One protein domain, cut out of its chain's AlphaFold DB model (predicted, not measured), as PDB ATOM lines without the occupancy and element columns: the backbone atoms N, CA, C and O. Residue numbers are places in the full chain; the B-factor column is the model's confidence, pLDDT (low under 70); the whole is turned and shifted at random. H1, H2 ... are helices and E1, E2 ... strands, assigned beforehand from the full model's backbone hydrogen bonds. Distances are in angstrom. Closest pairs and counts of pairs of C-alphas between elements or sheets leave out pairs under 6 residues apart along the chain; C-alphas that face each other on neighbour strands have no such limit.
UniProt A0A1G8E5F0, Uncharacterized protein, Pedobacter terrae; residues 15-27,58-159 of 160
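AT A GLANCE: This is residues 15 to 27 and 58 to 159 of the 160 residues of an uncharacterized protein of Pedobacter terrae (UniProt A0A1G8E5F0). One curled sheet of seven short strands, like part of a barrel, zigzags in chain order from E1 to E7; H2 packs slantwise over one face towards the E7 end, and H1 packs on H2. Residues 22 to 27 stick out. The printed part has 115 residues, under half in named elements, in the order H1, E1 to E7, H2; the class is mixed and the sheet antiparallel. It is compact, with a radius of gyration of the C-alphas of 14.8 A, and spans 46 by 38 by 24 A.

HOW THE PARTS SIT: The strongly twisted sheet is a meander, each strand the antiparallel neighbour of the one before: E1, residues 66 to 69; E2, 72 to 76; E3, 88 to 91; E4, 94 to 98; E5, 110 to 113; E6, 116 to 120; E7, 132 to 136. In the hairpin E1 and E2, N 69 and O 72 are within hydrogen-bond range at 2.9 A; in E4 and E5, N 111 and O 97 at 2.8 A; in E6 and E7, N 133 and O 119 at 2.8 A. H2, residues 147 to 158, is on one face, making two layers, at a height over the sheet of 8.0 A. It runs slantwise to E5, 44 degrees on the local plane; their closest C-alphas, of Ile 110 and Ile 154, are 6.7 A apart. H1, residues 15 to 22, touches H2 at a steep tilt of 40 degrees, opposite ways; the closest C-alphas, of Gly 16 and Phe 153, are 4.4 A apart. Every O i to N i+4 pair is within hydrogen-bond range in H2, 3 of 4 in H1.

IN THESE COORDINATES: H1 begins at C-alpha 15 (-7.825, 49.320, -24.589). H2, 16.2 A long, ends at C-alpha 158 (-18.870, 43.859, -24.548). E6 measures 13.6 A, E4 13.5 A and E2 13.4 A.

THE WHOLE: Residues 28 to 57 are not printed; C-alphas 27 and 58 are 36.6 A apart across the cut. The links E2 to E3, E4 to E5 and E6 to E7 are long. Confidence is under 70 at residues 15 to 27, 143 to 145 and 159.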
ATOM      1  N   SER A  15      -7.733  48.514 -25.833       47.00
ATOM      2  CA  SER A  15      -7.825  49.320 -24.589       47.00
ATOM      3  C   SER A  15      -7.246  48.675 -23.317       47.00
ATOM      4  O   SER A  15      -6.619  49.388 -22.547       47.00
ATOM      5  N   GLY A  16      -7.392  47.360 -23.108       43.34
ATOM      6  CA  GLY A  16      -6.858  46.665 -21.927       43.34
ATOM      7  C   GLY A  16      -5.349  46.409 -21.987       43.34
ATOM      8  O   GLY A  16      -4.629  46.734 -21.051       43.34
ATOM      9  N   ILE A  17      -4.863  45.890 -23.119       46.38
ATOM     10  CA  ILE A  17      -3.436  45.584 -23.345       46.38
ATOM     11  C   ILE A  17      -2.625  46.872 -23.547       46.38
ATOM     12  O   ILE A  17      -1.456  46.964 -23.170       46.38
ATOM     13  N   LEU A  18      -3.251  47.891 -24.133       43.59
ATOM     14  CA  LEU A  18      -2.659  49.200 -24.349       43.59
ATOM     15  C   LEU A  18      -2.572  49.970 -23.027       43.59
ATOM     16  O   LEU A  18      -1.555  50.606 -22.818       43.59
ATOM     17  N   PHE A  19      -3.541  49.890 -22.104       43.84
ATOM     18  CA  PHE A  19      -3.445  50.632 -20.835       43.84
ATOM     19  C   PHE A  19      -2.290  50.150 -19.944       43.84
ATOM     20  O   PHE A  19      -1.494  50.980 -19.504       43.84
ATOM     21  N   SER A  20      -2.125  48.836 -19.755       41.50
ATOM     22  CA  SER A  20      -1.030  48.290 -18.932       41.50
ATOM     23  C   SER A  20       0.352  48.515 -19.561       41.50
ATOM     24  O   SER A  20       1.348  48.680 -18.857       41.50
ATOM     25  N   THR A  21       0.421  48.630 -20.893       40.91
ATOM     26  CA  THR A  21       1.671  48.889 -21.629       40.91
ATOM     27  C   THR A  21       1.965  50.391 -21.845       40.91
ATOM     28  O   THR A  21       3.129  50.768 -22.010       40.91
ATOM     29  N   ILE A  22       0.948  51.271 -21.835       46.00
ATOM     30  CA  ILE A  22       1.069  52.734 -22.039       46.00
ATOM     31  C   ILE A  22       1.470  53.480 -20.759       46.00
ATOM     32  O   ILE A  22       2.011  54.578 -20.866       46.00
ATOM     33  N   TYR A  23       1.302  52.922 -19.557       43.03
ATOM     34  CA  TYR A  23       1.664  53.611 -18.302       43.03
ATOM     35  C   TYR A  23       3.177  53.863 -18.087       43.03
ATOM     36  O   TYR A  23       3.605  54.189 -16.984       43.03
ATOM     37  N   ASN A  24       3.996  53.788 -19.138       44.56
ATOM     38  CA  ASN A  24       5.316  54.406 -19.171       44.56
ATOM     39  C   ASN A  24       5.237  55.709 -19.975       44.56
ATOM     40  O   ASN A  24       4.969  55.680 -21.174       44.56
ATOM     41  N   ALA A  25       5.503  56.837 -19.312       40.62
ATOM     42  CA  ALA A  25       5.435  58.218 -19.806       40.62
ATOM     43  C   ALA A  25       6.447  58.578 -20.924       40.62
ATOM     44  O   ALA A  25       6.977  59.684 -20.956       40.62
ATOM     45  N   ASN A  26       6.731  57.657 -21.845       53.50
ATOM     46  CA  ASN A  26       7.560  57.887 -23.020       53.50
ATOM     47  C   ASN A  26       6.673  57.961 -24.262       53.50
ATOM     48  O   ASN A  26       5.824  57.098 -24.483       53.50
ATOM     49  N   ALA A  27       6.878  58.989 -25.087       56.75
ATOM     50  CA  ALA A  27       6.247  59.083 -26.396       56.75
ATOM     51  C   ALA A  27       6.680  57.874 -27.243       56.75
ATOM     52  O   ALA A  27       7.827  57.784 -27.674       56.75
ATOM     53  N   ILE A  58      -9.054  32.527 -44.263       86.94
ATOM     54  CA  ILE A  58     -10.251  32.301 -45.089       86.94
ATOM     55  C   ILE A  58     -11.536  32.396 -44.259       86.94
ATOM     56  O   ILE A  58     -12.624  32.524 -44.813       86.94
ATOM     57  N   PHE A  59     -11.403  32.325 -42.932       86.19
ATOM     58  CA  PHE A  59     -12.497  32.397 -41.978       86.19
ATOM     59  C   PHE A  59     -12.803  33.866 -41.648       86.19
ATOM     60  O   PHE A  59     -11.943  34.553 -41.078       86.19
ATOM     61  N   PRO A  60     -13.996  34.385 -42.004       86.69
ATOM     62  CA  PRO A  60     -14.352  35.787 -41.779       86.69
ATOM     63  C   PRO A  60     -14.297  36.204 -40.307       86.69
ATOM     64  O   PRO A  60     -14.018  37.360 -40.000       86.69
ATOM     65  N   GLU A  61     -14.534  35.269 -39.387       84.56
ATOM     66  CA  GLU A  61     -14.500  35.501 -37.948       84.56
ATOM     67  C   GLU A  61     -13.100  35.824 -37.406       84.56
ATOM     68  O   GLU A  61     -12.994  36.360 -36.306       84.56
ATOM     69  N   GLU A  62     -12.036  35.565 -38.167       84.94
ATOM     70  CA  GLU A  62     -10.645  35.837 -37.782       84.94
ATOM     71  C   GLU A  62      -9.944  36.809 -38.727       84.94
ATOM     72  O   GLU A  62      -9.016  37.509 -38.318       84.94
ATOM     73  N   ASN A  63     -10.356  36.849 -39.995       85.38
ATOM     74  CA  ASN A  63      -9.638  37.585 -41.021       85.38
ATOM     75  C   ASN A  63      -9.542  39.085 -40.702       85.38
ATOM     76  O   ASN A  63     -10.524  39.747 -40.374       85.38
ATOM     77  N   GLY A  64      -8.333  39.633 -40.803       84.31
ATOM     78  CA  GLY A  64      -8.048  41.032 -40.510       84.31
ATOM     79  C   GLY A  64      -8.013  41.398 -39.024       84.31
ATOM     80  O   GLY A  64      -7.696  42.549 -38.726       84.31
ATOM     81  N   LYS A  65      -8.284  40.464 -38.101       86.62
ATOM     82  CA  LYS A  65      -8.119  40.681 -36.653       86.62
ATOM     83  C   LYS A  65      -6.653  40.599 -36.241       86.62
ATOM     84  O   LYS A  65      -5.840  40.010 -36.949       86.62
ATOM     85  N   VAL A  66      -6.304  41.206 -35.108       85.94
ATOM     86  CA  VAL A  66      -4.923  41.218 -34.601       85.94
ATOM     87  C   VAL A  66      -4.514  39.807 -34.194       85.94
ATOM     88  O   VAL A  66      -5.107  39.212 -33.313       85.94
ATOM     89  N   LYS A  67      -3.475  39.274 -34.818       87.50
ATOM     90  CA  LYS A  67      -2.908  37.960 -34.517       87.50
ATOM     91  C   LYS A  67      -1.884  38.019 -33.386       87.50
ATOM     92  O   LYS A  67      -1.788  37.083 -32.598       87.50
ATOM     93  N   ALA A  68      -1.084  39.082 -33.334       86.56
ATOM     94  CA  ALA A  68      -0.044  39.239 -32.324       86.56
ATOM     95  C   ALA A  68       0.344  40.708 -32.121       86.56
ATOM     96  O   ALA A  68       0.222  41.518 -33.043       86.56
ATOM     97  N   ILE A  69       0.847  41.028 -30.927       82.94
ATOM     98  CA  ILE A  69       1.459  42.318 -30.581       82.94
ATOM     99  C   ILE A  69       2.787  42.042 -29.867       82.94
ATOM    100  O   ILE A  69       2.814  41.560 -28.735       82.94
ATOM    101  N   GLY A  70       3.908  42.355 -30.516       85.19
ATOM    102  CA  GLY A  70       5.231  41.954 -30.038       85.19
ATOM    103  C   GLY A  70       5.306  40.433 -29.886       85.19
ATOM    104  O   GLY A  70       5.128  39.710 -30.862       85.19
ATOM    105  N   ASN A  71       5.532  39.958 -28.661       83.56
ATOM    106  CA  ASN A  71       5.599  38.525 -28.353       83.56
ATOM    107  C   ASN A  71       4.252  37.919 -27.934       83.56
ATOM    108  O   ASN A  71       4.171  36.702 -27.806       83.56
ATOM    109  N   VAL A  72       3.221  38.746 -27.730       83.12
ATOM    110  CA  VAL A  72       1.906  38.294 -27.265       83.12
ATOM    111  C   VAL A  72       1.099  37.798 -28.451       83.12
ATOM    112  O   VAL A  72       0.801  38.571 -29.365       83.12
ATOM    113  N   LYS A  73       0.723  36.521 -28.439       89.56
ATOM    114  CA  LYS A  73      -0.156  35.908 -29.440       89.56
ATOM    115  C   LYS A  73      -1.612  36.027 -29.019       89.56
ATOM    116  O   LYS A  73      -1.935  35.901 -27.843       89.56
ATOM    117  N   ILE A  74      -2.491  36.236 -29.989       88.38
ATOM    118  CA  ILE A  74      -3.933  36.347 -29.779       88.38
ATOM    119  C   ILE A  74      -4.621  35.233 -30.561       88.38
ATOM    120  O   ILE A  74      -4.471  35.134 -31.781       88.38
ATOM    121  N   GLU A  75      -5.391  34.409 -29.859       92.50
ATOM    122  CA  GLU A  75      -6.259  33.409 -30.481       92.50
ATOM    123  C   GLU A  75      -7.711  33.878 -30.464       92.50
ATOM    124  O   GLU A  75      -8.125  34.639 -29.589       92.50
ATOM    125  N   TYR A  76      -8.507  33.377 -31.405       92.44
ATOM    126  CA  TYR A  76      -9.933  33.660 -31.499       92.44
ATOM    127  C   TYR A  76     -10.740  32.363 -31.486       92.44
ATOM    128  O   TYR A  76     -10.252  31.290 -31.842       92.44
ATOM    129  N   TYR A  77     -11.988  32.454 -31.042       93.88
ATOM    130  CA  TYR A  77     -12.922  31.342 -31.096       93.88
ATOM    131  C   TYR A  77     -13.406  31.118 -32.525       93.88
ATOM    132  O   TYR A  77     -13.922  32.032 -33.165       93.88
ATOM    133  N   ARG A  78     -13.324  29.864 -32.973       93.19
ATOM    134  CA  ARG A  78     -14.033  29.345 -34.145       93.19
ATOM    135  C   ARG A  78     -15.139  28.439 -33.642       93.19
ATOM    136  O   ARG A  78     -14.905  27.266 -33.352       93.19
ATOM    137  N   SER A  79     -16.307  29.024 -33.426       91.62
ATOM    138  CA  SER A  79     -17.406  28.375 -32.722       91.62
ATOM    139  C   SER A  79     -18.673  28.362 -33.558       91.62
ATOM    140  O   SER A  79     -18.973  29.311 -34.278       91.62
ATOM    141  N   ILE A  80     -19.448  27.288 -33.418       91.31
ATOM    142  CA  ILE A  80     -20.818  27.227 -33.940       91.31
ATOM    143  C   ILE A  80     -21.771  28.118 -33.136       91.31
ATOM    144  O   ILE A  80     -22.865  28.420 -33.603       91.31
ATOM    145  N   PHE A  81     -21.356  28.528 -31.933       90.81
ATOM    146  CA  PHE A  81     -22.112  29.376 -31.025       90.81
ATOM    147  C   PHE A  81     -21.858  30.855 -31.361       90.81
ATOM    148  O   PHE A  81     -20.733  31.343 -31.180       90.81
ATOM    149  N   PRO A  82     -22.865  31.593 -31.871       90.56
ATOM    150  CA  PRO A  82     -22.689  32.981 -32.300       90.56
ATOM    151  C   PRO A  82     -22.242  33.925 -31.178       90.56
ATOM    152  O   PRO A  82     -21.631  34.961 -31.440       90.56
ATOM    153  N   GLU A  83     -22.545  33.589 -29.924       90.44
ATOM    154  CA  GLU A  83     -22.216  34.389 -28.749       90.44
ATOM    155  C   GLU A  83     -20.714  34.465 -28.452       90.44
ATOM    156  O   GLU A  83     -20.287  35.416 -27.799       90.44
ATOM    157  N   GLU A  84     -19.906  33.531 -28.956       91.75
ATOM    158  CA  GLU A  84     -18.449  33.504 -28.765       91.75
ATOM    159  C   GLU A  84     -17.665  33.478 -30.084       91.75
ATOM    160  O   GLU A  84     -16.477  33.791 -30.080       91.75
ATOM    161  N   ASN A  85     -18.296  33.163 -31.222       92.44
ATOM    162  CA  ASN A  85     -17.592  33.062 -32.499       92.44
ATOM    163  C   ASN A  85     -16.877  34.372 -32.882       92.44
ATOM    164  O   ASN A  85     -17.448  35.465 -32.854       92.44
ATOM    165  N   GLY A  86     -15.598  34.262 -33.236       90.19
ATOM    166  CA  GLY A  86     -14.714  35.383 -33.530       90.19
ATOM    167  C   GLY A  86     -14.298  36.220 -32.315       90.19
ATOM    168  O   GLY A  86     -13.582  37.209 -32.490       90.19
ATOM    169  N   LYS A  87     -14.719  35.896 -31.090       91.19
ATOM    170  CA  LYS A  87     -14.225  36.589 -29.892       91.19
ATOM    171  C   LYS A  87     -12.830  36.106 -29.513       91.19
ATOM    172  O   LYS A  87     -12.399  35.045 -29.957       91.19
ATOM    173  N   VAL A  88     -12.105  36.908 -28.734       90.75
ATOM    174  CA  VAL A  88     -10.747  36.562 -28.295       90.75
ATOM    175  C   VAL A  88     -10.818  35.355 -27.372       90.75
ATOM    176  O   VAL A  88     -11.478  35.393 -26.346       90.75
ATOM    177  N   LYS A  89     -10.117  34.290 -27.729       93.00
ATOM    178  CA  LYS A  89     -10.037  33.053 -26.960       93.00
ATOM    179  C   LYS A  89      -8.906  33.079 -25.941       93.00
ATOM    180  O   LYS A  89      -9.061  32.537 -24.852       93.00
ATOM    181  N   SER A  90      -7.769  33.679 -26.280       90.75
ATOM    182  CA  SER A  90      -6.649  33.805 -25.349       90.75
ATOM    183  C   SER A  90      -5.668  34.898 -25.753       90.75
ATOM    184  O   SER A  90      -5.598  35.300 -26.919       90.75
ATOM    185  N   PHE A  91      -4.883  35.324 -24.764       86.44
ATOM    186  CA  PHE A  91      -3.613  36.018 -24.949       86.44
ATOM    187  C   PHE A  91      -2.500  35.098 -24.451       86.44
ATOM    188  O   PHE A  91      -2.452  34.790 -23.263       86.44
ATOM    189  N   ASP A  92      -1.651  34.608 -25.349       87.44
ATOM    190  CA  ASP A  92      -0.706  33.525 -25.070       87.44
ATOM    191  C   ASP A  92      -1.394  32.341 -24.356       87.44
ATOM    192  O   ASP A  92      -2.293  31.704 -24.911       87.44
ATOM    193  N   ASN A  93      -0.991  32.057 -23.116       88.44
ATOM    194  CA  ASN A  93      -1.517  30.994 -22.265       88.44
ATOM    195  C   ASN A  93      -2.636  31.456 -21.315       88.44
ATOM    196  O   ASN A  93      -3.028  30.692 -20.434       88.44
ATOM    197  N   ILE A  94      -3.135  32.682 -21.468       88.31
ATOM    198  CA  ILE A  94      -4.186  33.269 -20.637       88.31
ATOM    199  C   ILE A  94      -5.526  33.104 -21.359       88.31
ATOM    200  O   ILE A  94      -5.820  33.879 -22.275       88.31
ATOM    201  N   PRO A  95      -6.339  32.091 -21.003       94.38
ATOM    202  CA  PRO A  95      -7.623  31.852 -21.652       94.38
ATOM    203  C   PRO A  95      -8.647  32.928 -21.290       94.38
ATOM    204  O   PRO A  95      -8.611  33.491 -20.198       94.38
ATOM    205  N   ILE A  96      -9.595  33.172 -22.187       93.38
ATOM    206  CA  ILE A  96     -10.789  33.977 -21.942       93.38
ATOM    207  C   ILE A  96     -11.996  33.092 -22.199       93.38
ATOM    208  O   ILE A  96     -12.145  32.563 -23.297       93.38
ATOM    209  N   GLU A  97     -12.868  32.950 -21.207       96.06
ATOM    210  CA  GLU A  97     -14.139  32.246 -21.378       96.06
ATOM    211  C   GLU A  97     -15.291  33.236 -21.495       96.06
ATOM    212  O   GLU A  97     -15.266  34.321 -20.911       96.06
ATOM    213  N   TYR A  98     -16.345  32.821 -22.195       95.50
ATOM    214  CA  TYR A  98     -17.579  33.581 -22.342       95.50
ATOM    215  C   TYR A  98     -18.759  32.815 -21.748       95.50
ATOM    216  O   TYR A  98     -18.796  31.584 -21.748       95.50
ATOM    217  N   TYR A  99     -19.743  33.546 -21.235       95.44
ATOM    218  CA  TYR A  99     -21.006  32.965 -20.807       95.44
ATOM    219  C   TYR A  99     -21.793  32.455 -22.014       95.44
ATOM    220  O   TYR A  99     -22.045  33.205 -22.952       95.44
ATOM    221  N   ARG A 100     -22.246  31.202 -21.941       93.69
ATOM    222  CA  ARG A 100     -23.322  30.665 -22.782       93.69
ATOM    223  C   ARG A 100     -24.572  30.602 -21.922       93.69
ATOM    224  O   ARG A 100     -24.746  29.670 -21.137       93.69
ATOM    225  N   SER A 101     -25.360  31.666 -21.971       91.44
ATOM    226  CA  SER A 101     -26.484  31.883 -21.064       91.44
ATOM    227  C   SER A 101     -27.785  31.972 -21.845       91.44
ATOM    228  O   SER A 101     -27.823  32.530 -22.937       91.44
ATOM    229  N   ILE A 102     -28.865  31.459 -21.258       90.06
ATOM    230  CA  ILE A 102     -30.225  31.706 -21.757       90.06
ATOM    231  C   ILE A 102     -30.672  33.152 -21.498       90.06
ATOM    232  O   ILE A 102     -31.629  33.619 -22.102       90.06
ATOM    233  N   PHE A 103     -29.980  33.842 -20.588       89.50
ATOM    234  CA  PHE A 103     -30.224  35.230 -20.233       89.50
ATOM    235  C   PHE A 103     -29.410  36.138 -21.157       89.50
ATOM    236  O   PHE A 103     -28.174  36.103 -21.146       89.50
ATOM    237  N   GLU A 104     -30.097  36.938 -21.970       87.94
ATOM    238  CA  GLU A 104     -29.474  37.819 -22.965       87.94
ATOM    239  C   GLU A 104     -28.511  38.828 -22.327       87.94
ATOM    240  O   GLU A 104     -27.490  39.178 -22.918       87.94
ATOM    241  N   GLU A 105     -28.783  39.251 -21.092       88.12
ATOM    242  CA  GLU A 105     -27.956  40.189 -20.341       88.12
ATOM    243  C   GLU A 105     -26.567  39.642 -19.979       88.12
ATOM    244  O   GLU A 105     -25.681  40.429 -19.647       88.12
ATOM    245  N   GLU A 106     -26.348  38.330 -20.052       90.75
ATOM    246  CA  GLU A 106     -25.058  37.683 -19.786       90.75
ATOM    247  C   GLU A 106     -24.496  36.961 -21.007       90.75
ATOM    248  O   GLU A 106     -23.282  36.779 -21.098       90.75
ATOM    249  N   ASN A 107     -25.345  36.547 -21.949       93.12
ATOM    250  CA  ASN A 107     -24.923  35.697 -23.051       93.12
ATOM    251  C   ASN A 107     -23.831  36.356 -23.912       93.12
ATOM    252  O   ASN A 107     -23.951  37.486 -24.390       93.12
ATOM    253  N   GLY A 108     -22.731  35.636 -24.102       93.06
ATOM    254  CA  GLY A 108     -21.540  36.105 -24.794       93.06
ATOM    255  C   GLY A 108     -20.681  37.099 -24.009       93.06
ATOM    256  O   GLY A 108     -19.689  37.575 -24.557       93.06
ATOM    257  N   LYS A 109     -20.995  37.453 -22.762       94.00
ATOM    258  CA  LYS A 109     -20.103  38.300 -21.955       94.00
ATOM    259  C   LYS A 109     -18.927  37.504 -21.405       94.00
ATOM    260  O   LYS A 109     -19.016  36.287 -21.264       94.00
ATOM    261  N   ILE A 110     -17.819  38.182 -21.111       94.25
ATOM    262  CA  ILE A 110     -16.618  37.544 -20.554       94.25
ATOM    263  C   ILE A 110     -16.929  36.975 -19.168       94.25
ATOM    264  O   ILE A 110     -17.285  37.706 -18.253       94.25
ATOM    265  N   LYS A 111     -16.748  35.668 -19.018       95.56
ATOM    266  CA  LYS A 111     -16.908  34.925 -17.769       95.56
ATOM    267  C   LYS A 111     -15.611  34.879 -16.965       95.56
ATOM    268  O   LYS A 111     -15.633  35.013 -15.744       95.56
ATOM    269  N   SER A 112     -14.481  34.691 -17.638       95.12
ATOM    270  CA  SER A 112     -13.174  34.616 -16.985       95.12
ATOM    271  C   SER A 112     -12.051  35.091 -17.899       95.12
ATOM    272  O   SER A 112     -12.179  35.067 -19.123       95.12
ATOM    273  N   ILE A 113     -10.950  35.532 -17.285       92.12
ATOM    274  CA  ILE A 113      -9.675  35.826 -17.950       92.12
ATOM    275  C   ILE A 113      -8.567  35.206 -17.100       92.12
ATOM    276  O   ILE A 113      -8.292  35.672 -15.993       92.12
ATOM    277  N   GLY A 114      -7.944  34.143 -17.598       92.06
ATOM    278  CA  GLY A 114      -7.017  33.316 -16.833       92.06
ATOM    279  C   GLY A 114      -7.650  32.843 -15.526       92.06
ATOM    280  O   GLY A 114      -8.714  32.229 -15.528       92.06
ATOM    281  N   GLY A 115      -7.013  33.155 -14.397       92.19
ATOM    282  CA  GLY A 115      -7.548  32.837 -13.068       92.19
ATOM    283  C   GLY A 115      -8.617  33.805 -12.537       92.19
ATOM    284  O   GLY A 115      -9.193  33.533 -11.482       92.19
ATOM    285  N   ALA A 116      -8.888  34.928 -13.212       93.06
ATOM    286  CA  ALA A 116      -9.872  35.905 -12.754       93.06
ATOM    287  C   ALA A 116     -11.291  35.510 -13.186       93.06
ATOM    288  O   ALA A 116     -11.504  35.130 -14.337       93.06
ATOM    289  N   GLN A 117     -12.257  35.637 -12.277       96.00
ATOM    290  CA  GLN A 117     -13.676  35.346 -12.502       96.00
ATOM    291  C   GLN A 117     -14.488  36.638 -12.505       96.00
ATOM    292  O   GLN A 117     -14.226  37.538 -11.701       96.00
ATOM    293  N   ILE A 118     -15.469  36.717 -13.401       95.25
ATOM    294  CA  ILE A 118     -16.305  37.895 -13.604       95.25
ATOM    295  C   ILE A 118     -17.762  37.502 -13.465       95.25
ATOM    296  O   ILE A 118     -18.254  36.648 -14.194       95.25
ATOM    297  N   GLU A 119     -18.456  38.173 -12.554       95.00
ATOM    298  CA  GLU A 119     -19.889  38.001 -12.356       95.00
ATOM    299  C   GLU A 119     -20.644  39.231 -12.844       95.00
ATOM    300  O   GLU A 119     -20.170  40.364 -12.716       95.00
ATOM    301  N   TYR A 120     -21.859  39.011 -13.336       94.31
ATOM    302  CA  TYR A 120     -22.766  40.067 -13.756       94.31
ATOM    303  C   TYR A 120     -23.994  40.126 -12.848       94.31
ATOM    304  O   TYR A 120     -24.378  39.149 -12.202       94.31
ATOM    305  N   ASN A 121     -24.591  41.309 -12.754       94.06
ATOM    306  CA  ASN A 121     -25.816  41.504 -11.998       94.06
ATOM    307  C   ASN A 121     -27.004  40.869 -12.725       94.06
ATOM    308  O   ASN A 121     -27.188  41.059 -13.928       94.06
ATOM    309  N   ARG A 122     -27.828  40.180 -11.935       89.38
ATOM    310  CA  ARG A 122     -29.196  39.777 -12.256       89.38
ATOM    311  C   ARG A 122     -30.082  40.309 -11.144       89.38
ATOM    312  O   ARG A 122     -30.027  39.829 -10.013       89.38
ATOM    313  N   SER A 123     -30.811  41.358 -11.462       88.50
ATOM    314  CA  SER A 123     -31.559  42.194 -10.542       88.50
ATOM    315  C   SER A 123     -33.013  42.280 -10.984       88.50
ATOM    316  O   SER A 123     -33.356  42.088 -12.152       88.50
ATOM    317  N   ILE A 124     -33.873  42.605 -10.022       87.94
ATOM    318  CA  ILE A 124     -35.258  42.997 -10.299       87.94
ATOM    319  C   ILE A 124     -35.329  44.359 -10.998       87.94
ATOM    320  O   ILE A 124     -36.362  44.682 -11.576       87.94
ATOM    321  N   PHE A 125     -34.242  45.136 -10.943       89.31
ATOM    322  CA  PHE A 125     -34.059  46.405 -11.635       89.31
ATOM    323  C   PHE A 125     -33.360  46.144 -12.978       89.31
ATOM    324  O   PHE A 125     -32.150  45.884 -12.997       89.31
ATOM    325  N   PRO A 126     -34.084  46.165 -14.115       87.62
ATOM    326  CA  PRO A 126     -33.529  45.775 -15.413       87.62
ATOM    327  C   PRO A 126     -32.314  46.605 -15.843       87.62
ATOM    328  O   PRO A 126     -31.453  46.116 -16.568       87.62
ATOM    329  N   GLU A 127     -32.199  47.847 -15.374       88.69
ATOM    330  CA  GLU A 127     -31.067  48.737 -15.622       88.69
ATOM    331  C   GLU A 127     -29.752  48.263 -14.988       88.69
ATOM    332  O   GLU A 127     -28.681  48.763 -15.344       88.69
ATOM    333  N   GLU A 128     -29.798  47.335 -14.034       89.44
ATOM    334  CA  GLU A 128     -28.612  46.725 -13.434       89.44
ATOM    335  C   GLU A 128     -28.170  45.462 -14.175       89.44
ATOM    336  O   GLU A 128     -26.999  45.083 -14.076       89.44
ATOM    337  N   ASN A 129     -29.070  44.837 -14.938       91.50
ATOM    338  CA  ASN A 129     -28.828  43.541 -15.555       91.50
ATOM    339  C   ASN A 129     -27.648  43.583 -16.520       91.50
ATOM    340  O   ASN A 129     -27.508  44.464 -17.372       91.50
ATOM    341  N   GLY A 130     -26.754  42.613 -16.357       89.62
ATOM    342  CA  GLY A 130     -25.578  42.495 -17.196       89.62
ATOM    343  C   GLY A 130     -24.474  43.521 -16.907       89.62
ATOM    344  O   GLY A 130     -23.462  43.516 -17.615       89.62
ATOM    345  N   LYS A 131     -24.608  44.393 -15.900       91.88
ATOM    346  CA  LYS A 131     -23.470  45.172 -15.384       91.88
ATOM    347  C   LYS A 131     -22.538  44.261 -14.593       91.88
ATOM    348  O   LYS A 131     -23.000  43.309 -13.971       91.88
ATOM    349  N   ILE A 132     -21.236  44.547 -14.615       92.81
ATOM    350  CA  ILE A 132     -20.256  43.797 -13.818       92.81
ATOM    351  C   ILE A 132     -20.611  43.966 -12.338       92.81
ATOM    352  O   ILE A 132     -20.693  45.087 -11.840       92.81
ATOM    353  N   LYS A 133     -20.821  42.841 -11.661       93.38
ATOM    354  CA  LYS A 133     -21.085  42.746 -10.227       93.38
ATOM    355  C   LYS A 133     -19.786  42.612  -9.446       93.38
ATOM    356  O   LYS A 133     -19.596  43.288  -8.440       93.38
ATOM    357  N   SER A 134     -18.901  41.727  -9.897       93.88
ATOM    358  CA  SER A 134     -17.638  41.452  -9.222       93.88
ATOM    359  C   SER A 134     -16.570  40.982 -10.210       93.88
ATOM    360  O   SER A 134     -16.870  40.385 -11.244       93.88
ATOM    361  N   ILE A 135     -15.312  41.284  -9.878       93.75
ATOM    362  CA  ILE A 135     -14.121  40.697 -10.496       93.75
ATOM    363  C   ILE A 135     -13.299  40.139  -9.341       93.75
ATOM    364  O   ILE A 135     -12.904  40.885  -8.443       93.75
ATOM    365  N   THR A 136     -13.070  38.832  -9.335       93.25
ATOM    366  CA  THR A 136     -12.336  38.147  -8.264       93.25
ATOM    367  C   THR A 136     -11.176  37.342  -8.830       93.25
ATOM    368  O   THR A 136     -11.167  36.978 -10.004       93.25
ATOM    369  N   GLY A 137     -10.170  37.072  -7.998       90.50
ATOM    370  CA  GLY A 137      -8.960  36.370  -8.425       90.50
ATOM    371  C   GLY A 137      -7.978  37.258  -9.194       90.50
ATOM    372  O   GLY A 137      -8.054  38.486  -9.172       90.50
ATOM    373  N   LYS A 138      -7.001  36.615  -9.836       86.81
ATOM    374  CA  LYS A 138      -5.963  37.260 -10.651       86.81
ATOM    375  C   LYS A 138      -5.890  36.555 -11.992       86.81
ATOM    376  O   LYS A 138      -6.030  35.338 -12.043       86.81
ATOM    377  N   THR A 139      -5.596  37.291 -13.059       82.06
ATOM    378  CA  THR A 139      -5.467  36.697 -14.399       82.06
ATOM    379  C   THR A 139      -4.308  35.708 -14.497       82.06
ATOM    380  O   THR A 139      -4.355  34.799 -15.315       82.06
ATOM    381  N   GLY A 140      -3.286  35.858 -13.646       80.00
ATOM    382  CA  GLY A 140      -2.023  35.130 -13.786       80.00
ATOM    383  C   GLY A 140      -1.146  35.690 -14.909       80.00
ATOM    384  O   GLY A 140      -0.211  35.022 -15.332       80.00
ATOM    385  N   SER A 141      -1.457  36.899 -15.388       75.62
ATOM    386  CA  SER A 141      -0.737  37.599 -16.446       75.62
ATOM    387  C   SER A 141      -0.304  38.986 -15.989       75.62
ATOM    388  O   SER A 141      -1.054  39.669 -15.288       75.62
ATOM    389  N   ASP A 142       0.841  39.440 -16.488       73.12
ATOM    390  CA  ASP A 142       1.269  40.837 -16.352       73.12
ATOM    391  C   ASP A 142       0.541  41.769 -17.338       73.12
ATOM    392  O   ASP A 142       0.684  42.985 -17.264       73.12
ATOM    393  N   LEU A 143      -0.258  41.215 -18.263       67.44
ATOM    394  CA  LEU A 143      -1.089  41.990 -19.193       67.44
ATOM    395  C   LEU A 143      -2.232  42.706 -18.473       67.44
ATOM    396  O   LEU A 143      -2.648  43.783 -18.901       67.44
ATOM    397  N   PHE A 144      -2.720  42.108 -17.386       69.38
ATOM    398  CA  PHE A 144      -3.799  42.636 -16.558       69.38
ATOM    399  C   PHE A 144      -3.372  42.626 -15.085       69.38
ATOM    400  O   PHE A 144      -3.821  41.757 -14.323       69.38
ATOM    401  N   PRO A 145      -2.486  43.553 -14.678       61.50
ATOM    402  CA  PRO A 145      -1.967  43.588 -13.317       61.50
ATOM    403  C   PRO A 145      -3.033  43.973 -12.277       61.50
ATOM    404  O   PRO A 145      -2.864  43.668 -11.094       61.50
ATOM    405  N   SER A 146      -4.147  44.592 -12.687       71.88
ATOM    406  CA  SER A 146      -5.228  45.018 -11.794       71.88
ATOM    407  C   SER A 146      -6.640  44.683 -12.295       71.88
ATOM    408  O   SER A 146      -6.910  44.560 -13.489       71.88
ATOM    409  N   ALA A 147      -7.591  44.618 -11.357       74.38
ATOM    410  CA  ALA A 147      -9.015  44.458 -11.667       74.38
ATOM    411  C   ALA A 147      -9.596  45.636 -12.475       74.38
ATOM    412  O   ALA A 147     -10.562  45.455 -13.212       74.38
ATOM    413  N   ILE A 148      -9.001  46.830 -12.370       74.44
ATOM    414  CA  ILE A 148      -9.420  48.020 -13.123       74.44
ATOM    415  C   ILE A 148      -9.120  47.844 -14.618       74.44
ATOM    416  O   ILE A 148      -9.957  48.166 -15.459       74.44
ATOM    417  N   GLU A 149      -7.965  47.283 -14.972       75.44
ATOM    418  CA  GLU A 149      -7.631  47.014 -16.379       75.44
ATOM    419  C   GLU A 149      -8.512  45.910 -16.965       75.44
ATOM    420  O   GLU A 149      -8.975  46.030 -18.100       75.44
ATOM    421  N   ILE A 150      -8.818  44.879 -16.168       76.88
ATOM    422  CA  ILE A 150      -9.796  43.845 -16.532       76.88
ATOM    423  C   ILE A 150     -11.161  44.488 -16.808       76.88
ATOM    424  O   ILE A 150     -11.780  44.211 -17.832       76.88
ATOM    425  N   TYR A 151     -11.618  45.386 -15.931       82.25
ATOM    426  CA  TYR A 151     -12.885  46.095 -16.093       82.25
ATOM    427  C   TYR A 151     -12.951  46.875 -17.416       82.25
ATOM    428  O   TYR A 151     -13.895  46.695 -18.187       82.25
ATOM    429  N   TYR A 152     -11.933  47.685 -17.730       80.44
ATOM    430  CA  TYR A 152     -11.904  48.456 -18.980       80.44
ATOM    431  C   TYR A 152     -11.810  47.582 -20.227       80.44
ATOM    432  O   TYR A 152     -12.425  47.898 -21.248       80.44
ATOM    433  N   PHE A 153     -11.074  46.472 -20.153       80.25
ATOM    434  CA  PHE A 153     -11.053  45.491 -21.228       80.25
ATOM    435  C   PHE A 153     -12.449  44.914 -21.478       80.25
ATOM    436  O   PHE A 153     -12.902  44.876 -22.621       80.25
ATOM    437  N   ILE A 154     -13.163  44.522 -20.419       83.00
ATOM    438  CA  ILE A 154     -14.492  43.912 -20.529       83.00
ATOM    439  C   ILE A 154     -15.524  44.893 -21.068       83.00
ATOM    440  O   ILE A 154     -16.324  44.501 -21.915       83.00
ATOM    441  N   LEU A 155     -15.512  46.151 -20.617       80.94
ATOM    442  CA  LEU A 155     -16.408  47.173 -21.164       80.94
ATOM    443  C   LEU A 155     -16.265  47.261 -22.685       80.94
ATOM    444  O   LEU A 155     -17.254  47.205 -23.404       80.94
ATOM    445  N   GLN A 156     -15.028  47.294 -23.172       73.50
ATOM    446  CA  GLN A 156     -14.740  47.413 -24.598       73.50
ATOM    447  C   GLN A 156     -15.008  46.117 -25.374       73.50
ATOM    448  O   GLN A 156     -15.427  46.169 -26.524       73.50
ATOM    449  N   ALA A 157     -14.801  44.949 -24.765       73.62
ATOM    450  CA  ALA A 157     -15.115  43.663 -25.389       73.62
ATOM    451  C   ALA A 157     -16.628  43.394 -25.485       73.62
ATOM    452  O   ALA A 157     -17.066  42.645 -26.361       73.62
ATOM    453  N   ASN A 158     -17.415  43.985 -24.581       72.50
ATOM    454  CA  ASN A 158     -18.870  43.859 -24.548       72.50
ATOM    455  C   ASN A 158     -19.591  44.967 -25.343       72.50
ATOM    456  O   ASN A 158     -20.774  44.804 -25.641       72.50
ATOM    457  N   GLU A 159     -18.913  46.063 -25.695       65.75
ATOM    458  CA  GLU A 159     -19.424  47.086 -26.615       65.75
ATOM    459  C   GLU A 159     -19.513  46.508 -28.043       65.75
ATOM    460  O   GLU A 159     -18.501  46.252 -28.694       65.75
TER     461      GLU A 159